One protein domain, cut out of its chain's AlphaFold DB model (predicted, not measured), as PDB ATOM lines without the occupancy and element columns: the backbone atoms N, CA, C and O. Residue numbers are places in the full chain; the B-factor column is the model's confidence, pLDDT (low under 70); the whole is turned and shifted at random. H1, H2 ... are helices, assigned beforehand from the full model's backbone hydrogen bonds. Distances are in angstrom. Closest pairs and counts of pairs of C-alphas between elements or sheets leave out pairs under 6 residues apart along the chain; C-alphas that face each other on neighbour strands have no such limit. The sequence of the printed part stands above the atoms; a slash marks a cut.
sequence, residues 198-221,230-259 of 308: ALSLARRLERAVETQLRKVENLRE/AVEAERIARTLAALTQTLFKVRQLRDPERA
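What this domain is: This is residues 198 to 221 and 230 to 259 of the 308 residues of an uncharacterized protein of Rhodopseudomonas palustris (strain TIE-1) (UniProt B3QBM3). Two long helices, H1 and H2, run side by side in opposite ways with a gap between them, and a very short helix, H3, is set at the end of H2. The two long helices make the longest axis, and the stretch that joins them, near the end of H1 and the beginning of H2, is not printed. The printed part has 54 residues with three named helices, H1, H2 and H3 in that order along the chain, and no named strand; the class is all helix. The whole is loose, with a radius of gyration of the C-alphas of 13.5 A, and only just elongated, with spans of 41 by 20 by 12 A.

How they stand to each other: H1, residues 198 to 221, and H2, residues 230 to 254, are close but not clearly touching, with 1 pair of C-alphas within 8 A. Their closest C-alphas are those of Val 216 and Ile 236, 7.8 A apart. Their centres are 12.0 A apart, and their lines stand at a shallow tilt of 17 degrees, opposite ways. H3, residues 256 to 259, follows H2 after a tight link of 1 residue, Asp 255. H2 and H3 are close but not clearly touching, with 2 pairs of C-alphas within 8 A; their closest C-alphas are those of Gln 252 and Ala 259, 6.3 A apart. H1 and H3 are apart. In H1 and H2 every O i to N i+4 pair is within hydrogen-bond range, while H3 is too short for such a pair and has its 1 pair of O i to N i+3 within range.

Where its parts are: H1 has 24 residues and begins at Ala 198, with its C-alpha at (3.321, -17.341, 60.851). It measures 35.3 A from first to last C-alpha and ends at Glu 221, with its C-alpha at (-10.648, -39.426, 84.511). H2, the longest helix with 25 residues, runs from Ala 230, with its C-alpha at (1.498, -45.323, 85.302), to Arg 254 and measures 36.1 A. H3 has 4 residues, from Pro 256 to Ala 259, and its last C-alpha is at (14.652, -13.138, 75.945).

The domain as a whole: The two C-alphas farthest apart are those of Glu 221 and Glu 257, 41.5 A. Residues 222 to 229 are cut out and not printed, and C-alphas 221 and 230 are 13.5 A apart across the cut. The link from H1 to H2 is the link across this cut. The mean pLDDT of the printed part is 72.4, and 19 residues are under 70, among them residues 219 to 221, 230 to 233 and 252 to 259. H3 has a mean pLDDT of 53.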
ATOM      1  N   ALA A 198       2.632 -16.770  59.695       62.72
ATOM      2  CA  ALA A 198       3.321 -17.341  60.851       62.72
ATOM      3  C   ALA A 198       2.442 -17.337  62.119       62.72
ATOM      4  O   ALA A 198       2.442 -18.317  62.875       62.72
ATOM      5  N   LEU A 199       1.659 -16.275  62.335       69.00
ATOM      6  CA  LEU A 199       0.678 -16.172  63.423       69.00
ATOM      7  C   LEU A 199      -0.513 -17.126  63.224       69.00
ATOM      8  O   LEU A 199      -1.005 -17.714  64.189       69.00
ATOM      9  N   SER A 200      -0.949 -17.344  61.981       75.38
ATOM     10  CA  SER A 200      -1.996 -18.317  61.637       75.38
ATOM     11  C   SER A 200      -1.560 -19.759  61.923       75.38
ATOM     12  O   SER A 200      -2.304 -20.531  62.535       75.38
ATOM     13  N   LEU A 201      -0.318 -20.115  61.574       70.38
ATOM     14  CA  LEU A 201       0.280 -21.406  61.927       70.38
ATOM     15  C   LEU A 201       0.370 -21.586  63.451       70.38
ATOM     16  O   LEU A 201       0.032 -22.649  63.965       70.38
ATOM     17  N   ALA A 202       0.774 -20.537  64.174       69.69
ATOM     18  CA  ALA A 202       0.877 -20.556  65.631       69.69
ATOM     19  C   ALA A 202      -0.471 -20.873  66.290       69.69
ATOM     20  O   ALA A 202      -0.575 -21.831  67.048       69.69
ATOM     21  N   ARG A 203      -1.529 -20.150  65.903       77.38
ATOM     22  CA  ARG A 203      -2.891 -20.368  66.418       77.38
ATOM     23  C   ARG A 203      -3.432 -21.758  66.085       77.38
ATOM     24  O   ARG A 203      -4.208 -22.327  66.849       77.38
ATOM     25  N   ARG A 204      -3.045 -22.326  64.936       76.88
ATOM     26  CA  ARG A 204      -3.396 -23.710  64.571       76.88
ATOM     27  C   ARG A 204      -2.682 -24.729  65.458       76.88
ATOM     28  O   ARG A 204      -3.317 -25.696  65.870       76.88
ATOM     29  N   LEU A 205      -1.405 -24.507  65.763       74.06
ATOM     30  CA  LEU A 205      -0.633 -25.361  66.666       74.06
ATOM     31  C   LEU A 205      -1.144 -25.266  68.108       74.06
ATOM     32  O   LEU A 205      -1.315 -26.298  68.746       74.06
ATOM     33  N   GLU A 206      -1.476 -24.068  68.587       77.38
ATOM     34  CA  GLU A 206      -2.076 -23.854  69.912       77.38
ATOM     35  C   GLU A 206      -3.385 -24.641  70.067       77.38
ATOM     36  O   GLU A 206      -3.518 -25.443  70.990       77.38
ATOM     37  N   ARG A 207      -4.306 -24.532  69.100       80.56
ATOM     38  CA  ARG A 207      -5.564 -25.305  69.113       80.56
ATOM     39  C   ARG A 207      -5.343 -26.815  69.046       80.56
ATOM     40  O   ARG A 207      -6.073 -27.579  69.681       80.56
ATOM     41  N   ALA A 208      -4.357 -27.264  68.269       75.50
ATOM     42  CA  ALA A 208      -4.017 -28.681  68.190       75.50
ATOM     43  C   ALA A 208      -3.500 -29.201  69.541       75.50
ATOM     44  O   ALA A 208      -3.891 -30.285  69.969       75.50
ATOM     45  N   VAL A 209      -2.687 -28.406  70.239       74.06
ATOM     46  CA  VAL A 209      -2.142 -28.744  71.559       74.06
ATOM     47  C   VAL A 209      -3.225 -28.742  72.636       74.06
ATOM     48  O   VAL A 209      -3.305 -29.702  73.395       74.06
ATOM     49  N   GLU A 210      -4.120 -27.753  72.649       83.19
ATOM     50  CA  GLU A 210      -5.289 -27.747  73.544       83.19
ATOM     51  C   GLU A 210      -6.167 -28.993  73.349       83.19
ATOM     52  O   GLU A 210      -6.635 -29.596  74.314       83.19
ATOM     53  N   THR A 211      -6.353 -29.425  72.098       76.12
ATOM     54  CA  THR A 211      -7.126 -30.636  71.782       76.12
ATOM     55  C   THR A 211      -6.442 -31.899  72.316       76.12
ATOM     56  O   THR A 211      -7.111 -32.794  72.835       76.12
ATOM     57  N   GLN A 212      -5.110 -31.980  72.225       71.31
ATOM     58  CA  GLN A 212      -4.351 -33.105  72.783       71.31
ATOM     59  C   GLN A 212      -4.360 -33.103  74.315       71.31
ATOM     60  O   GLN A 212      -4.519 -34.166  74.910       71.31
ATOM     61  N   LEU A 213      -4.262 -31.934  74.956       75.75
ATOM     62  CA  LEU A 213      -4.370 -31.797  76.413       75.75
ATOM     63  C   LEU A 213      -5.714 -32.320  76.931       75.75
ATOM     64  O   LEU A 213      -5.719 -33.184  77.804       75.75
ATOM     65  N   ARG A 214      -6.837 -31.923  76.311       76.75
ATOM     66  CA  ARG A 214      -8.166 -32.457  76.673       76.75
ATOM     67  C   ARG A 214      -8.260 -33.974  76.510       76.75
ATOM     68  O   ARG A 214      -8.888 -34.653  77.313       76.75
ATOM     69  N   LYS A 215      -7.621 -34.535  75.479       70.62
ATOM     70  CA  LYS A 215      -7.591 -35.989  75.266       70.62
ATOM     71  C   LYS A 215      -6.836 -36.711  76.387       70.62
ATOM     72  O   LYS A 215      -7.249 -37.789  76.798       70.62
ATOM     73  N   VAL A 216      -5.757 -36.116  76.893       67.31
ATOM     74  CA  VAL A 216      -4.984 -36.647  78.026       67.31
ATOM     75  C   VAL A 216      -5.754 -36.522  79.343       67.31
ATOM     76  O   VAL A 216      -5.703 -37.440  80.157       67.31
ATOM     77  N   GLU A 217      -6.485 -35.426  79.547       74.81
ATOM     78  CA  GLU A 217      -7.342 -35.224  80.723       74.81
ATOM     79  C   GLU A 217      -8.490 -36.241  80.769       74.81
ATOM     80  O   GLU A 217      -8.655 -36.917  81.782       74.81
ATOM     81  N   ASN A 218      -9.185 -36.469  79.651       71.69
ATOM     82  CA  ASN A 218     -10.232 -37.495  79.572       71.69
ATOM     83  C   ASN A 218      -9.684 -38.906  79.856       71.69
ATOM     84  O   ASN A 218     -10.303 -39.687  80.570       71.69
ATOM     85  N   LEU A 219      -8.483 -39.229  79.360       63.09
ATOM     86  CA  LEU A 219      -7.822 -40.506  79.660       63.09
ATOM     87  C   LEU A 219      -7.427 -40.640  81.142       63.09
ATOM     88  O   LEU A 219      -7.267 -41.761  81.624       63.09
ATOM     89  N   ARG A 220      -7.268 -39.521  81.864       62.44
ATOM     90  CA  ARG A 220      -6.987 -39.504  83.304       62.44
ATOM     91  C   ARG A 220      -8.235 -39.734  84.152       62.44
ATOM     92  O   ARG A 220      -8.121 -40.433  85.157       62.44
ATOM     93  N   GLU A 221      -9.396 -39.220  83.762       63.56
ATOM     94  CA  GLU A 221     -10.648 -39.426  84.511       63.56
ATOM     95  C   GLU A 221     -11.084 -40.909  84.532       63.56
ATOM     96  O   GLU A 221     -11.614 -41.383  85.535       63.56
ATOM     97  N   ALA A 230       0.524 -46.259  84.729       61.09
ATOM     98  CA  ALA A 230       1.498 -45.323  85.302       61.09
ATOM     99  C   ALA A 230       2.657 -45.066  84.324       61.09
ATOM    100  O   ALA A 230       3.080 -43.927  84.134       61.09
ATOM    101  N   VAL A 231       3.090 -46.120  83.628       69.62
ATOM    102  CA  VAL A 231       4.125 -46.052  82.589       69.62
ATOM    103  C   VAL A 231       3.630 -45.274  81.361       69.62
ATOM    104  O   VAL A 231       4.376 -44.479  80.786       69.62
ATOM    105  N   GLU A 232       2.361 -45.441  80.973       64.56
ATOM    106  CA  GLU A 232       1.755 -44.666  79.879       64.56
ATOM    107  C   GLU A 232       1.578 -43.187  80.238       64.56
ATOM    108  O   GLU A 232       1.927 -42.321  79.436       64.56
ATOM    109  N   ALA A 233       1.121 -42.880  81.453       66.50
ATOM    110  CA  ALA A 233       0.992 -41.511  81.942       66.50
ATOM    111  C   ALA A 233       2.348 -40.790  81.985       66.50
ATOM    112  O   ALA A 233       2.440 -39.622  81.609       66.50
ATOM    113  N   GLU A 234       3.412 -41.488  82.385       74.25
ATOM    114  CA  GLU A 234       4.768 -40.942  82.383       74.25
ATOM    115  C   GLU A 234       5.283 -40.679  80.960       74.25
ATOM    116  O   GLU A 234       5.874 -39.630  80.689       74.25
ATOM    117  N   ARG A 235       5.014 -41.597  80.021       79.25
ATOM    118  CA  ARG A 235       5.357 -41.408  78.605       79.25
ATOM    119  C   ARG A 235       4.641 -40.183  78.031       79.25
ATOM    120  O   ARG A 235       5.290 -39.355  77.397       79.25
ATOM    121  N   ILE A 236       3.346 -40.034  78.309       75.75
ATOM    122  CA  ILE A 236       2.537 -38.885  77.877       75.75
ATOM    123  C   ILE A 236       3.060 -37.578  78.492       75.75
ATOM    124  O   ILE A 236       3.211 -36.587  77.779       75.75
ATOM    125  N   ALA A 237       3.403 -37.571  79.783       79.31
ATOM    126  CA  ALA A 237       3.963 -36.398  80.452       79.31
ATOM    127  C   ALA A 237       5.302 -35.962  79.834       79.31
ATOM    128  O   ALA A 237       5.509 -34.771  79.599       79.31
ATOM    129  N   ARG A 238       6.187 -36.912  79.494       78.56
ATOM    130  CA  ARG A 238       7.444 -36.617  78.783       78.56
ATOM    131  C   ARG A 238       7.204 -36.036  77.391       78.56
ATOM    132  O   ARG A 238       7.890 -35.091  77.004       78.56
ATOM    133  N   THR A 239       6.223 -36.555  76.654       86.62
ATOM    134  CA  THR A 239       5.856 -36.008  75.340       86.62
ATOM    135  C   THR A 239       5.301 -34.588  75.458       86.62
ATOM    136  O   THR A 239       5.709 -33.715  74.693       86.62
ATOM    137  N   LEU A 240       4.435 -34.321  76.440       81.12
ATOM    138  CA  LEU A 240       3.915 -32.976  76.692       81.12
ATOM    139  C   LEU A 240       5.025 -32.000  77.088       81.12
ATOM    140  O   LEU A 240       5.084 -30.914  76.521       81.12
ATOM    141  N   ALA A 241       5.943 -32.401  77.970       85.00
ATOM    142  CA  ALA A 241       7.085 -31.576  78.357       85.00
ATOM    143  C   ALA A 241       7.936 -31.175  77.139       85.00
ATOM    144  O   ALA A 241       8.228 -29.993  76.944       85.00
ATOM    145  N   ALA A 242       8.251 -32.134  76.261       84.81
ATOM    146  CA  ALA A 242       8.996 -31.875  75.030       84.81
ATOM    147  C   ALA A 242       8.243 -30.931  74.070       84.81
ATOM    148  O   ALA A 242       8.840 -30.023  73.488       84.81
ATOM    149  N   LEU A 243       6.923 -31.092  73.934       82.94
ATOM    150  CA  LEU A 243       6.086 -30.205  73.119       82.94
ATOM    151  C   LEU A 243       6.002 -28.786  73.696       82.94
ATOM    152  O   LEU A 243       6.129 -27.807  72.966       82.94
ATOM    153  N   THR A 244       5.862 -28.643  75.012       81.44
ATOM    154  CA  THR A 244       5.868 -27.321  75.653       81.44
ATOM    155  C   THR A 244       7.229 -26.642  75.551       81.44
ATOM    156  O   THR A 244       7.296 -25.441  75.306       81.44
ATOM    157  N   GLN A 245       8.321 -27.401  75.654       79.38
ATOM    158  CA  GLN A 245       9.675 -26.870  75.534       79.38
ATOM    159  C   GLN A 245       9.989 -26.439  74.098       79.38
ATOM    160  O   GLN A 245      10.614 -25.401  73.886       79.38
ATOM    161  N   THR A 246       9.510 -27.186  73.101       82.19
ATOM    162  CA  THR A 246       9.617 -26.781  71.691       82.19
ATOM    163  C   THR A 246       8.765 -25.549  71.390       82.19
ATOM    164  O   THR A 246       9.265 -24.633  70.743       82.19
ATOM    165  N   LEU A 247       7.544 -25.444  71.924       78.00
ATOM    166  CA  LEU A 247       6.727 -24.229  71.810       78.00
ATOM    167  C   LEU A 247       7.375 -23.014  72.483       78.00
ATOM    168  O   LEU A 247       7.408 -21.936  71.890       78.00
ATOM    169  N   PHE A 248       7.927 -23.183  73.687       75.50
ATOM    170  CA  PHE A 248       8.655 -22.125  74.385       75.50
ATOM    171  C   PHE A 248       9.853 -21.649  73.557       75.50
ATOM    172  O   PHE A 248      10.030 -20.451  73.359       75.50
ATOM    173  N   LYS A 249      10.614 -22.584  72.978       75.06
ATOM    174  CA  LYS A 249      11.760 -22.278  72.116       75.06
ATOM    175  C   LYS A 249      11.347 -21.579  70.816       75.06
ATOM    176  O   LYS A 249      11.995 -20.625  70.406       75.06
ATOM    177  N   VAL A 250      10.237 -21.987  70.198       80.94
ATOM    178  CA  VAL A 250       9.665 -21.304  69.023       80.94
ATOM    179  C   VAL A 250       9.202 -19.886  69.373       80.94
ATOM    180  O   VAL A 250       9.394 -18.970  68.577       80.94
ATOM    181  N   ARG A 251       8.630 -19.676  70.563       74.56
ATOM    182  CA  ARG A 251       8.264 -18.342  71.055       74.56
ATOM    183  C   ARG A 251       9.501 -17.481  71.331       74.56
ATOM    184  O   ARG A 251       9.518 -16.324  70.935       74.56
ATOM    185  N   GLN A 252      10.544 -18.053  71.927       67.19
ATOM    186  CA  GLN A 252      11.817 -17.379  72.198       67.19
ATOM    187  C   GLN A 252      12.528 -16.939  70.908       67.19
ATOM    188  O   GLN A 252      13.075 -15.845  70.849       67.19
ATOM    189  N   LEU A 253      12.460 -17.752  69.849       69.75
ATOM    190  CA  LEU A 253      12.994 -17.403  68.526       69.75
ATOM    191  C   LEU A 253      12.179 -16.316  67.803       69.75
ATOM    192  O   LEU A 253      12.689 -15.700  66.872       69.75
ATOM    193  N   ARG A 254      10.922 -16.086  68.204       66.56
ATOM    194  CA  ARG A 254      10.051 -15.040  67.644       66.56
ATOM    195  C   ARG A 254      10.185 -13.686  68.342       66.56
ATOM    196  O   ARG A 254       9.870 -12.688  67.709       66.56
ATOM    197  N   ASP A 255      10.658 -13.663  69.588       56.94
ATOM    198  CA  ASP A 255      10.878 -12.455  70.399       56.94
ATOM    199  C   ASP A 255      12.287 -12.477  71.044       56.94
ATOM    200  O   ASP A 255      12.425 -12.594  72.269       56.94
ATOM    201  N   PRO A 256      13.373 -12.385  70.250       55.91
ATOM    202  CA  PRO A 256      14.735 -12.421  70.786       55.91
ATOM    203  C   PRO A 256      15.053 -11.218  71.694       55.91
ATOM    204  O   PRO A 256      15.837 -11.356  72.631       55.91
ATOM    205  N   GLU A 257      14.402 -10.066  71.486       50.47
ATOM    206  CA  GLU A 257      14.598  -8.863  72.315       50.47
ATOM    207  C   GLU A 257      14.030  -9.016  73.738       50.47
ATOM    208  O   GLU A 257      14.579  -8.467  74.692       50.47
ATOM    209  N   ARG A 258      12.984  -9.833  73.926       52.00
ATOM    210  CA  ARG A 258      12.400 -10.101  75.253       52.00
ATOM    211  C   ARG A 258      13.175 -11.162  76.038       52.00
ATOM    212  O   ARG A 258      13.174 -11.136  77.265       52.00
ATOM    213  N   ALA A 259      13.843 -12.081  75.339       52.34
ATOM    214  CA  ALA A 259      14.652 -13.138  75.945       52.34
ATOM    215  C   ALA A 259      15.978 -12.622  76.529       52.34
ATOM    216  O   ALA A 259      16.462 -13.188  77.504       52.34
TER     217      ALA A 259